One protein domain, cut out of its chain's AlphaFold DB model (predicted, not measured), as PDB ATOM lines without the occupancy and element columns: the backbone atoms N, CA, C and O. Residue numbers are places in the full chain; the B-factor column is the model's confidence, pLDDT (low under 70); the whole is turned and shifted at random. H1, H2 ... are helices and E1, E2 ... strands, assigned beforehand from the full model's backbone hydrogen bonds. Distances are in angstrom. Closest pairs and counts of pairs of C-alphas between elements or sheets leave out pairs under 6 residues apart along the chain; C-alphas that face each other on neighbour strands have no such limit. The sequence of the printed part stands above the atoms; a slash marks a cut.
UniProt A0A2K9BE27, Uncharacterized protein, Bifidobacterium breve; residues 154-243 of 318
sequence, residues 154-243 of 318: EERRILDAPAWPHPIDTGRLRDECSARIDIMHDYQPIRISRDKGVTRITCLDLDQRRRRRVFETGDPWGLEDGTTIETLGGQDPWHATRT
ATOM      1  N   GLU A 154     168.347 149.222 133.040       73.75
ATOM      2  CA  GLU A 154     168.614 148.159 134.019       73.75
ATOM      3  C   GLU A 154     168.866 146.790 133.368       73.75
ATOM      4  O   GLU A 154     169.771 146.072 133.787       73.75
ATOM      5  N   GLU A 155     168.122 146.438 132.321       81.69
ATOM      6  CA  GLU A 155     168.301 145.180 131.589       81.69
ATOM      7  C   GLU A 155     169.596 145.187 130.784       81.69
ATOM      8  O   GLU A 155     170.347 144.214 130.808       81.69
ATOM      9  N   ARG A 156     169.902 146.318 130.137       84.00
ATOM     10  CA  ARG A 156     171.165 146.530 129.430       84.00
ATOM     11  C   ARG A 156     172.350 146.397 130.393       84.00
ATOM     12  O   ARG A 156     173.283 145.670 130.085       84.00
ATOM     13  N   ARG A 157     172.266 146.973 131.604       87.81
ATOM     14  CA  ARG A 157     173.290 146.805 132.656       87.81
ATOM     15  C   ARG A 157     173.534 145.335 133.013       87.81
ATOM     16  O   ARG A 157     174.676 144.956 133.241       87.81
ATOM     17  N   ILE A 158     172.476 144.526 133.121       87.31
ATOM     18  CA  ILE A 158     172.603 143.097 133.446       87.31
ATOM     19  C   ILE A 158     173.249 142.346 132.278       87.31
ATOM     20  O   ILE A 158     174.185 141.589 132.502       87.31
ATOM     21  N   LEU A 159     172.796 142.593 131.046       85.44
ATOM     22  CA  LEU A 159     173.314 141.931 129.844       85.44
ATOM     23  C   LEU A 159     174.775 142.278 129.539       85.44
ATOM     24  O   LEU A 159     175.518 141.410 129.086       85.44
ATOM     25  N   ASP A 160     175.181 143.522 129.794       87.81
ATOM     26  CA  ASP A 160     176.550 143.994 129.567       87.81
ATOM     27  C   ASP A 160     177.530 143.485 130.645       87.81
ATOM     28  O   ASP A 160     178.747 143.507 130.448       87.81
ATOM     29  N   ALA A 161     177.023 143.014 131.790       87.81
ATOM     30  CA  ALA A 161     177.847 142.456 132.852       87.81
ATOM     31  C   ALA A 161     178.349 141.040 132.496       87.81
ATOM     32  O   ALA A 161     177.647 140.265 131.836       87.81
ATOM     33  N   PRO A 162     179.555 140.652 132.950       89.88
ATOM     34  CA  PRO A 162     180.104 139.338 132.647       89.88
ATOM     35  C   PRO A 162     179.228 138.234 133.244       89.88
ATOM     36  O   PRO A 162     178.769 138.336 134.384       89.88
ATOM     37  N   ALA A 163     179.023 137.160 132.478       90.00
ATOM     38  CA  ALA A 163     178.314 135.984 132.961       90.00
ATOM     39  C   ALA A 163     179.018 135.413 134.201       90.00
ATOM     40  O   ALA A 163     180.246 135.293 134.248       90.00
ATOM     41  N   TRP A 164     178.232 135.067 135.210       89.38
ATOM     42  CA  TRP A 164     178.717 134.441 136.424       89.38
ATOM     43  C   TRP A 164     179.222 133.027 136.092       89.38
ATOM     44  O   TRP A 164     178.487 132.236 135.501       89.38
ATOM     45  N   PRO A 165     180.475 132.687 136.441       84.19
ATOM     46  CA  PRO A 165     181.108 131.458 135.970       84.19
ATOM     47  C   PRO A 165     180.638 130.203 136.713       84.19
ATOM     48  O   PRO A 165     180.908 129.088 136.263       84.19
ATOM     49  N   HIS A 166     179.969 130.358 137.858       83.50
ATOM     50  CA  HIS A 166     179.507 129.235 138.665       83.50
ATOM     51  C   HIS A 166     178.014 128.989 138.425       83.50
ATOM     52  O   HIS A 166     177.219 129.910 138.607       83.50
ATOM     53  N   PRO A 167     177.604 127.771 138.036       81.12
ATOM     54  CA  PRO A 167     176.205 127.488 137.747       81.12
ATOM     55  C   PRO A 167     175.341 127.670 138.996       81.12
ATOM     56  O   PRO A 167     175.715 127.254 140.097       81.12
ATOM     57  N   ILE A 168     174.166 128.264 138.807       85.56
ATOM     58  CA  ILE A 168     173.172 128.446 139.861       85.56
ATOM     59  C   ILE A 168     171.991 127.557 139.529       85.56
ATOM     60  O   ILE A 168     171.327 127.737 138.514       85.56
ATOM     61  N   ASP A 169     171.711 126.603 140.413       86.19
ATOM     62  CA  ASP A 169     170.497 125.800 140.325       86.19
ATOM     63  C   ASP A 169     169.283 126.681 140.652       86.19
ATOM     64  O   ASP A 169     168.843 126.807 141.798       86.19
ATOM     65  N   THR A 170     168.784 127.356 139.620       86.19
ATOM     66  CA  THR A 170     167.694 128.325 139.719       86.19
ATOM     67  C   THR A 170     166.375 127.649 140.118       86.19
ATOM     68  O   THR A 170     165.545 128.273 140.783       86.19
ATOM     69  N   GLY A 171     166.200 126.364 139.782       85.38
ATOM     70  CA  GLY A 171     165.057 125.554 140.209       85.38
ATOM     71  C   GLY A 171     165.082 125.308 141.714       85.38
ATOM     72  O   GLY A 171     164.156 125.697 142.421       85.38
ATOM     73  N   ARG A 172     166.200 124.791 142.233       85.94
ATOM     74  CA  ARG A 172     166.384 124.625 143.681       85.94
ATOM     75  C   ARG A 172     166.276 125.949 144.439       85.94
ATOM     76  O   ARG A 172     165.754 125.988 145.552       85.94
ATOM     77  N   LEU A 173     166.771 127.039 143.855       87.25
ATOM     78  CA  LEU A 173     166.681 128.363 144.460       87.25
ATOM     79  C   LEU A 173     165.231 128.861 144.558       87.25
ATOM     80  O   LEU A 173     164.863 129.487 145.553       87.25
ATOM     81  N   ARG A 174     164.396 128.570 143.554       88.81
ATOM     82  CA  ARG A 174     162.951 128.821 143.612       88.81
ATOM     83  C   ARG A 174     162.308 128.042 144.758       88.81
ATOM     84  O   ARG A 174     161.608 128.657 145.561       88.81
ATOM     85  N   ASP A 175     162.615 126.753 144.890       85.88
ATOM     86  CA  ASP A 175     162.084 125.919 145.977       85.88
ATOM     87  C   ASP A 175     162.476 126.469 147.359       85.88
ATOM     88  O   ASP A 175     161.660 126.510 148.281       85.88
ATOM     89  N   GLU A 176     163.712 126.957 147.508       86.75
ATOM     90  CA  GLU A 176     164.180 127.592 148.746       86.75
ATOM     91  C   GLU A 176     163.444 128.910 149.041       86.75
ATOM     92  O   GLU A 176     163.119 129.181 150.202       86.75
ATOM     93  N   CYS A 177     163.138 129.711 148.012       86.06
ATOM     94  CA  CYS A 177     162.325 130.922 148.161       86.06
ATOM     95  C   CYS A 177     160.922 130.581 148.681       86.06
ATOM     96  O   CYS A 177     160.478 131.188 149.659       86.06
ATOM     97  N   SER A 178     160.251 129.594 148.078       86.50
ATOM     98  CA  SER A 178     158.924 129.144 148.516       86.50
ATOM     99  C   SER A 178     158.976 128.589 149.939       86.50
ATOM    100  O   SER A 178     158.196 129.000 150.794       86.50
ATOM    101  N   ALA A 179     159.964 127.752 150.260       85.62
ATOM    102  CA  ALA A 179     160.115 127.184 151.599       85.62
ATOM    103  C   ALA A 179     160.316 128.236 152.706       85.62
ATOM    104  O   ALA A 179     159.895 128.015 153.842       85.62
ATOM    105  N   ARG A 180     160.979 129.361 152.407       83.31
ATOM    106  CA  ARG A 180     161.323 130.380 153.413       83.31
ATOM    107  C   ARG A 180     160.378 131.566 153.493       83.31
ATOM    108  O   ARG A 180     160.332 132.200 154.547       83.31
ATOM    109  N   ILE A 181     159.689 131.901 152.408       87.00
ATOM    110  CA  ILE A 181     158.794 133.060 152.363       87.00
ATOM    111  C   ILE A 181     157.349 132.598 152.551       87.00
ATOM    112  O   ILE A 181     156.731 132.957 153.553       87.00
ATOM    113  N   ASP A 182     156.831 131.811 151.607       85.38
ATOM    114  CA  ASP A 182     155.500 131.202 151.656       85.38
ATOM    115  C   ASP A 182     155.434 130.002 150.697       85.38
ATOM    116  O   ASP A 182     155.583 130.147 149.486       85.38
ATOM    117  N   ILE A 183     155.191 128.805 151.232       85.00
ATOM    118  CA  ILE A 183     155.167 127.564 150.441       85.00
ATOM    119  C   ILE A 183     154.021 127.512 149.429       85.00
ATOM    120  O   ILE A 183     154.040 126.672 148.536       85.00
ATOM    121  N   MET A 184     153.010 128.367 149.590       86.50
ATOM    122  CA  MET A 184     151.848 128.411 148.708       86.50
ATOM    123  C   MET A 184     152.068 129.293 147.476       86.50
ATOM    124  O   MET A 184     151.158 129.398 146.659       86.50
ATOM    125  N   HIS A 185     153.218 129.965 147.386       84.88
ATOM    126  CA  HIS A 185     153.521 130.945 146.353       84.88
ATOM    127  C   HIS A 185     154.701 130.502 145.487       84.88
ATOM    128  O   HIS A 185     155.680 129.917 145.970       84.88
ATOM    129  N   ASP A 186     154.637 130.880 144.216       85.75
ATOM    130  CA  ASP A 186     155.727 130.740 143.268       85.75
ATOM    131  C   ASP A 186     156.605 131.994 143.261       85.75
ATOM    132  O   ASP A 186     156.148 133.134 143.105       85.75
ATOM    133  N   TYR A 187     157.912 131.775 143.389       88.81
ATOM    134  CA  TYR A 187     158.900 132.846 143.412       88.81
ATOM    135  C   TYR A 187     159.877 132.760 142.243       88.81
ATOM    136  O   TYR A 187     160.390 131.705 141.882       88.81
ATOM    137  N   GLN A 188     160.204 133.914 141.675       92.88
ATOM    138  CA  GLN A 188     161.218 134.055 140.635       92.88
ATOM    139  C   GLN A 188     162.446 134.754 141.232       92.88
ATOM    140  O   GLN A 188     162.398 135.972 141.425       92.88
ATOM    141  N   PRO A 189     163.527 134.036 141.589       91.69
ATOM    142  CA  PRO A 189     164.755 134.666 142.069       91.69
ATOM    143  C   PRO A 189     165.378 135.512 140.955       91.69
ATOM    144  O   PRO A 189     165.453 135.067 139.817       91.69
ATOM    145  N   ILE A 190     165.800 136.735 141.277       93.62
ATOM    146  CA  ILE A 190     166.333 137.692 140.288       93.62
ATOM    147  C   ILE A 190     167.682 138.296 140.680       93.62
ATOM    148  O   ILE A 190     168.382 138.838 139.827       93.62
ATOM    149  N   ARG A 191     168.050 138.235 141.965       93.94
ATOM    150  CA  ARG A 191     169.295 138.813 142.478       93.94
ATOM    151  C   ARG A 191     169.795 138.055 143.695       93.94
ATOM    152  O   ARG A 191     169.023 137.807 144.623       93.94
ATOM    153  N   ILE A 192     171.095 137.794 143.725       93.81
ATOM    154  CA  ILE A 192     171.819 137.315 144.902       93.81
ATOM    155  C   ILE A 192     172.921 138.328 145.185       93.81
ATOM    156  O   ILE A 192     173.705 138.675 144.307       93.81
ATOM    157  N   SER A 193     172.965 138.852 146.402       92.75
ATOM    158  CA  SER A 193     174.007 139.791 146.817       92.75
ATOM    159  C   SER A 193     174.590 139.368 148.141       92.75
ATOM    160  O   SER A 193     173.832 139.023 149.049       92.75
ATOM    161  N   ARG A 194     175.906 139.471 148.279       91.38
ATOM    162  CA  ARG A 194     176.586 139.243 149.543       91.38
ATOM    163  C   ARG A 194     177.200 140.536 150.049       91.38
ATOM    164  O   ARG A 194     177.936 141.199 149.327       91.38
ATOM    165  N   ASP A 195     176.896 140.894 151.288       86.44
ATOM    166  CA  ASP A 195     177.465 142.064 151.955       86.44
ATOM    167  C   ASP A 195     177.761 141.730 153.416       86.44
ATOM    168  O   ASP A 195     176.877 141.251 154.132       86.44
ATOM    169  N   LYS A 196     178.998 141.991 153.857       86.81
ATOM    170  CA  LYS A 196     179.458 141.806 155.246       86.81
ATOM    171  C   LYS A 196     179.123 140.420 155.815       86.81
ATOM    172  O   LYS A 196     178.598 140.306 156.923       86.81
ATOM    173  N   GLY A 197     179.375 139.370 155.039       84.06
ATOM    174  CA  GLY A 197     179.101 137.983 155.408       84.06
ATOM    175  C   GLY A 197     177.633 137.554 155.333       84.06
ATOM    176  O   GLY A 197     177.335 136.410 155.670       84.06
ATOM    177  N   VAL A 198     176.718 138.423 154.889       87.12
ATOM    178  CA  VAL A 198     175.287 138.116 154.757       87.12
ATOM    179  C   VAL A 198     174.912 137.993 153.288       87.12
ATOM    180  O   VAL A 198     175.033 138.958 152.528       87.12
ATOM    181  N   THR A 199     174.396 136.828 152.894       91.81
ATOM    182  CA  THR A 199     173.835 136.618 151.556       91.81
ATOM    183  C   THR A 199     172.344 136.928 151.569       91.81
ATOM    184  O   THR A 199     171.577 136.391 152.367       91.81
ATOM    185  N   ARG A 200     171.923 137.812 150.668       92.75
ATOM    186  CA  ARG A 200     170.529 138.210 150.463       92.75
ATOM    187  C   ARG A 200     170.061 137.764 149.097       92.75
ATOM    188  O   ARG A 200     170.732 138.024 148.098       92.75
ATOM    189  N   ILE A 201     168.883 137.162 149.066       92.62
ATOM    190  CA  ILE A 201     168.232 136.721 147.838       92.62
ATOM    191  C   ILE A 201     166.994 137.571 147.641       92.62
ATOM    192  O   ILE A 201     166.140 137.645 148.523       92.62
ATOM    193  N   THR A 202     166.920 138.231 146.490       93.56
ATOM    194  CA  THR A 202     165.732 138.962 146.055       93.56
ATOM    195  C   THR A 202     165.002 138.143 145.004       93.56
ATOM    196  O   THR A 202     165.595 137.728 144.006       93.56
ATOM    197  N   CYS A 203     163.705 137.958 145.206       92.06
ATOM    198  CA  CYS A 203     162.817 137.274 144.279       92.06
ATOM    199  C   CYS A 203     161.539 138.084 144.029       92.06
ATOM    200  O   CYS A 203     161.194 138.999 144.782       92.06
ATOM    201  N   LEU A 204     160.849 137.768 142.938       91.56
ATOM    202  CA  LEU A 204     159.528 138.290 142.611       91.56
ATOM    203  C   LEU A 204     158.474 137.253 142.997       91.56
ATOM    204  O   LEU A 204     158.588 136.093 142.622       91.56
ATOM    205  N   ASP A 205     157.459 137.691 143.732       89.56
ATOM    206  CA  ASP A 205     156.273 136.912 144.096       89.56
ATOM    207  C   ASP A 205     155.304 136.889 142.908       89.56
ATOM    208  O   ASP A 205     154.673 137.911 142.608       89.56
ATOM    209  N   LEU A 206     155.250 135.771 142.182       87.56
ATOM    210  CA  LEU A 206     154.488 135.675 140.935       87.56
ATOM    211  C   LEU A 206     152.978 135.759 141.192       87.56
ATOM    212  O   LEU A 206     152.267 136.415 140.430       87.56
ATOM    213  N   ASP A 207     152.516 135.242 142.328       86.75
ATOM    214  CA  ASP A 207     151.114 135.290 142.749       86.75
ATOM    215  C   ASP A 207     150.678 136.675 143.256       86.75
ATOM    216  O   ASP A 207     149.495 137.024 143.221       86.75
ATOM    217  N   GLN A 208     151.617 137.523 143.699       81.31
ATOM    218  CA  GLN A 208     151.334 138.888 144.171       81.31
ATOM    219  C   GLN A 208     151.856 139.977 143.237       81.31
ATOM    220  O   GLN A 208     152.530 140.915 143.676       81.31
ATOM    221  N   ARG A 209     151.494 139.910 141.951       84.94
ATOM    222  CA  ARG A 209     151.826 140.951 140.955       84.94
ATOM    223  C   ARG A 209     153.329 141.252 140.901       84.94
ATOM    224  O   ARG A 209     153.725 142.415 140.812       84.94
ATOM    225  N   ARG A 210     154.162 140.215 141.003       83.44
ATOM    226  CA  ARG A 210     155.630 140.313 140.951       83.44
ATOM    227  C   ARG A 210     156.194 141.236 142.033       83.44
ATOM    228  O   ARG A 210     157.167 141.959 141.819       83.44
ATOM    229  N   ARG A 211     155.586 141.239 143.222       85.44
ATOM    230  CA  ARG A 211     156.092 142.017 144.356       85.44
ATOM    231  C   ARG A 211     157.479 141.508 144.750       85.44
ATOM    232  O   ARG A 211     157.661 140.315 144.971       85.44
ATOM    233  N   ARG A 212     158.446 142.419 144.901       87.62
ATOM    234  CA  ARG A 212     159.792 142.076 145.385       87.62
ATOM    235  C   ARG A 212     159.740 141.578 146.832       87.62
ATOM    236  O   ARG A 212     159.175 142.242 147.709       87.62
ATOM    237  N   ARG A 213     160.361 140.428 147.072       89.00
ATOM    238  CA  ARG A 213     160.598 139.816 148.382       89.00
ATOM    239  C   ARG A 213     162.092 139.592 148.558       89.00
ATOM    240  O   ARG A 213     162.805 139.381 147.583       89.00
ATOM    241  N   VAL A 214     162.553 139.678 149.799       89.75
ATOM    242  CA  VAL A 214     163.960 139.492 150.149       89.75
ATOM    243  C   VAL A 214     164.034 138.622 151.390       89.75
ATOM    244  O   VAL A 214     163.280 138.851 152.335       89.75
ATOM    245  N   PHE A 215     164.953 137.664 151.396       86.50
ATOM    246  CA  PHE A 215     165.329 136.933 152.602       86.50
ATOM    247  C   PHE A 215     166.845 136.769 152.689       86.50
ATOM    248  O   PHE A 215     167.568 136.924 151.701       86.50
ATOM    249  N   GLU A 216     167.315 136.476 153.898       89.12
ATOM    250  CA  GLU A 216     168.727 136.264 154.201       89.12
ATOM    251  C   GLU A 216     169.015 134.766 154.325       89.12
ATOM    252  O   GLU A 216     168.203 133.995 154.844       89.12
ATOM    253  N   THR A 217     170.171 134.346 153.827       81.62
ATOM    254  CA  THR A 217     170.650 132.965 153.882       81.62
ATOM    255  C   THR A 217     172.156 132.938 154.123       81.62
ATOM    256  O   THR A 217     172.841 133.958 154.017       81.62
ATOM    257  N   GLY A 218     172.676 131.753 154.443       76.31
ATOM    258  CA  GLY A 218     174.101 131.485 154.285       76.31
ATOM    259  C   GLY A 218     174.500 131.530 152.809       76.31
ATOM    260  O   GLY A 218     173.678 131.767 151.928       76.31
ATOM    261  N   ASP A 219     175.768 131.285 152.521       75.69
ATOM    262  CA  ASP A 219     176.269 131.362 151.153       75.69
ATOM    263  C   ASP A 219     176.645 130.003 150.585       75.69
ATOM    264  O   ASP A 219     177.767 129.533 150.779       75.69
ATOM    265  N   PRO A 220     175.708 129.360 149.880       70.00
ATOM    266  CA  PRO A 220     176.000 128.116 149.197       70.00
ATOM    267  C   PRO A 220     176.797 128.313 147.897       70.00
ATOM    268  O   PRO A 220     177.284 127.320 147.364       70.00
ATOM    269  N   TRP A 221     176.951 129.543 147.383       76.06
ATOM    270  CA  TRP A 221     177.575 129.805 146.073       76.06
ATOM    271  C   TRP A 221     178.978 130.415 146.161       76.06
ATOM    272  O   TRP A 221     179.592 130.666 145.127       76.06
ATOM    273  N   GLY A 222     179.498 130.631 147.372       79.31
ATOM    274  CA  GLY A 222     180.851 131.140 147.593       79.31
ATOM    275  C   GLY A 222     181.064 132.555 147.051       79.31
ATOM    276  O   GLY A 222     182.145 132.849 146.546       79.31
ATOM    277  N   LEU A 223     180.044 133.418 147.116       85.38
ATOM    278  CA  LEU A 223     180.187 134.821 146.736       85.38
ATOM    279  C   LEU A 223     181.211 135.503 147.651       85.38
ATOM    280  O   LEU A 223     181.197 135.340 148.870       85.38
ATOM    281  N   GLU A 224     182.053 136.351 147.068       87.50
ATOM    282  CA  GLU A 224     182.871 137.283 147.841       87.50
ATOM    283  C   GLU A 224     181.998 138.428 148.374       87.50
ATOM    284  O   GLU A 224     181.040 138.857 147.718       87.50
ATOM    285  N   ASP A 225     182.318 138.948 149.560       88.56
ATOM    286  CA  ASP A 225     181.632 140.116 150.124       88.56
ATOM    287  C   ASP A 225     181.743 141.321 149.179       88.56
ATOM    288  O   ASP A 225     182.833 141.708 148.776       88.56
ATOM    289  N   GLY A 226     180.606 141.937 148.851       86.00
ATOM    290  CA  GLY A 226     180.502 143.009 147.859       86.00
ATOM    291  C   GLY A 226     180.052 142.526 146.476       86.00
ATOM    292  O   GLY A 226     179.738 143.357 145.619       86.00
ATOM    293  N   THR A 227     179.951 141.210 146.262       90.56
ATOM    294  CA  THR A 227     179.474 140.632 145.001       90.56
ATOM    295  C   THR A 227     177.952 140.705 144.900       90.56
ATOM    296  O   THR A 227     177.220 140.394 145.842       90.56
ATOM    297  N   THR A 228     177.452 141.105 143.733       93.19
ATOM    298  CA  THR A 228     176.047 140.986 143.348       93.19
ATOM    299  C   THR A 228     175.966 140.328 141.984       93.19
ATOM    300  O   THR A 228     176.639 140.752 141.045       93.19
ATOM    301  N   ILE A 229     175.104 139.325 141.894       93.56
ATOM    302  CA  ILE A 229     174.748 138.668 140.648       93.56
ATOM    303  C   ILE A 229     173.249 138.810 140.396       93.56
ATOM    304  O   ILE A 229     172.437 138.740 141.325       93.56
ATOM    305  N   GLU A 230     172.886 139.041 139.143       94.19
ATOM    306  CA  GLU A 230     171.515 139.309 138.702       94.19
ATOM    307  C   GLU A 230     171.208 138.533 137.421       94.19
ATOM    308  O   GLU A 230     172.109 138.162 136.675       94.19
ATOM    309  N   THR A 231     169.930 138.280 137.167       91.38
ATOM    310  CA  THR A 231     169.447 137.592 135.963       91.38
ATOM    311  C   THR A 231     168.226 138.313 135.398       91.38
ATOM    312  O   THR A 231     167.418 138.879 136.145       91.38
ATOM    313  N   LEU A 232     168.061 138.253 134.074       85.19
ATOM    314  CA  LEU A 232     166.820 138.637 133.416       85.19
ATOM    315  C   LEU A 232     165.789 137.518 133.518       85.19
ATOM    316  O   LEU A 232     166.003 136.394 133.078       85.19
ATOM    317  N   GLY A 233     164.631 137.836 134.096       77.88
ATOM    318  CA  GLY A 233     163.524 136.884 134.153       77.88
ATOM    319  C   GLY A 233     163.824 135.635 134.988       77.88
ATOM    320  O   GLY A 233     163.156 134.619 134.817       77.88
ATOM    321  N   GLY A 234     164.790 135.688 135.908       78.69
ATOM    322  CA  GLY A 234     165.055 134.586 136.833       78.69
ATOM    323  C   GLY A 234     165.406 133.278 136.138       78.69
ATOM    324  O   GLY A 234     164.889 132.238 136.543       78.69
ATOM    325  N   GLN A 235     166.191 133.347 135.062       78.94
ATOM    326  CA  GLN A 235     166.693 132.210 134.284       78.94
ATOM    327  C   GLN A 235     168.198 132.363 134.031       78.94
ATOM    328  O   GLN A 235     168.740 133.460 134.103       78.94
ATOM    329  N   ASP A 236     168.900 131.280 133.718       79.69
ATOM    330  CA  ASP A 236     170.290 131.411 133.281       79.69
ATOM    331  C   ASP A 236     170.391 132.203 131.960       79.69
ATOM    332  O   ASP A 236     169.491 132.114 131.119       79.69
ATOM    333  N   PRO A 237     171.493 132.939 131.734       88.38
ATOM    334  CA  PRO A 237     172.647 133.087 132.623       88.38
ATOM    335  C   PRO A 237     172.449 134.144 133.723       88.38
ATOM    336  O   PRO A 237     171.779 135.161 133.550       88.38
ATOM    337  N   TRP A 238     173.105 133.923 134.861       92.12
ATOM    338  CA  TRP A 238     173.335 134.969 135.859       92.12
ATOM    339  C   TRP A 238     174.543 135.817 135.461       92.12
ATOM    340  O   TRP A 238     175.503 135.302 134.897       92.12
ATOM    341  N   HIS A 239     174.522 137.104 135.790       92.50
ATOM    342  CA  HIS A 239     175.561 138.073 135.454       92.50
ATOM    343  C   HIS A 239     176.088 138.770 136.705       92.50
ATOM    344  O   HIS A 239     175.311 139.150 137.581       92.50
ATOM    345  N   ALA A 240     177.402 138.974 136.787       91.06
ATOM    346  CA  ALA A 240     178.059 139.652 137.900       91.06
ATOM    347  C   ALA A 240     177.975 141.175 137.757       91.06
ATOM    348  O   ALA A 240     178.902 141.822 137.273       91.06
ATOM    349  N   THR A 241     176.855 141.762 138.180       90.12
ATOM    350  CA  THR A 241     176.608 143.206 138.040       90.12
ATOM    351  C   THR A 241     177.354 144.061 139.059       90.12
ATOM    352  O   THR A 241     177.469 145.274 138.881       90.12
ATOM    353  N   ARG A 242     177.891 143.452 140.120       86.69
ATOM    354  CA  ARG A 242     178.862 144.087 141.014       86.69
ATOM    355  C   ARG A 242     179.875 143.058 141.487       86.69
ATOM    356  O   ARG A 242     179.484 142.006 141.986       86.69
ATOM    357  N   THR A 243     181.156 143.390 141.406       80.69
ATOM    358  CA  THR A 243     182.240 142.623 142.024       80.69
ATOM    359  C   THR A 243     183.077 143.544 142.916       80.69
ATOM    360  O   THR A 243     183.102 144.756 142.680       80.69
TER     361      THR A 243
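AT A GLANCE: This is residues 154 to 243 of the 318 residues of an uncharacterized protein of Bifidobacterium breve (UniProt A0A2K9BE27). A strongly twisted sheet of five strands has one helix on each face: H2 packs on one face at E1, E2 and E3, and the small helix H1 lies over the edge strand E5 on the opposite face. E1, E2 and E3 fold back on one another as long hairpins side by side, while the short hairpin of E4 and E5 widens the sheet on the other side of E1. The printed part has 90 residues with two named helices and five named strands, along the chain H1 H2 E1 E2 E3 E4 E5; the sheet's order is E3 E2 E1 E4 E5, all antiparallel. The class is mixed, helices and strands, and the whole is compact, with a radius of gyration of the C-alphas of 12.4 A and spans of 34 by 28 by 19 A.

HOW THE PARTS SIT: H1, residues 154 to 160, is on the sheet made by E3, residues 211 to 217, E2, residues 198 to 205, E1, residues 187 to 195, E4, residues 228 to 230, and E5, residues 239 to 242, in that order. Its height over the sheet is 9.0 A, on a local plane fitted to just 6 C-alphas of the sheet. H1 lies over E5 and runs across the strands, at 69 degrees to E5 on the local plane; the closest C-alphas of the two are those of Ile 158 and Thr 241, 6.1 A apart. With 2 of its 7 C-alphas falling on E4, H1 is only just not over that strand. H2, residues 170 to 180, is on the opposite face and makes two layers with the sheet, a helix on one face of it. The closest C-alphas of H2 and E1 are those of Arg 174 and Tyr 187, 5.7 A apart, and those of H2 and E2 are Cys 177 and Cys 203, 7.5 A apart. H1 and H2 are apart. In both helices every O i to N i+4 pair is within hydrogen-bond range. E1, E2 and E3 form a meander, each strand the antiparallel neighbour of the one before. In the hairpin of E1 and E2 the directions stand at 159 degrees, with N 193 and O 200 2.9 A apart and N 202 and O 191 2.8 A apart, both within hydrogen-bond range. In the hairpin of E2 and E3, N 213 and O 203 are within hydrogen-bond range at 2.8 A. E1, E2, E3 and E4 make a Greek key, four strands in a row of which three, E1, E2 and E3, are the meander and the first, E1, is the antiparallel neighbour of the fourth, E4: N 192 and O 229 are within hydrogen-bond range at 2.9 A. In the hairpin of E4 and E5, N 239 and O 230 are within range at 2.8 A. E3 and E5 are the edge strands and are apart.

IN THESE COORDINATES: H1 begins at C-alpha 154, (168.614, 148.159, 134.019). H2 measures 15.2 A from first to last C-alpha. E1 is the longest strand by residues, with 9, measuring 22.4 A from C-alpha 187 at (158.900, 132.846, 143.412) to C-alpha 195; it bends by 60 degrees at residue 190. E2 measures 21.8 A and E3 19.6 A. E4 has 3 residues and E5 has 4, ending at C-alpha 242, (178.862, 144.087, 141.014).

THE WHOLE: The two C-alphas farthest apart are those of Asp 160 and Met 184, 34.9 A. The printed part has no cut. The links E1 to E2 and E2 to E3 are tight, the other four are short, and no link is long. The mean pLDDT of the printed part is 86.6, and no printed residue is under 70.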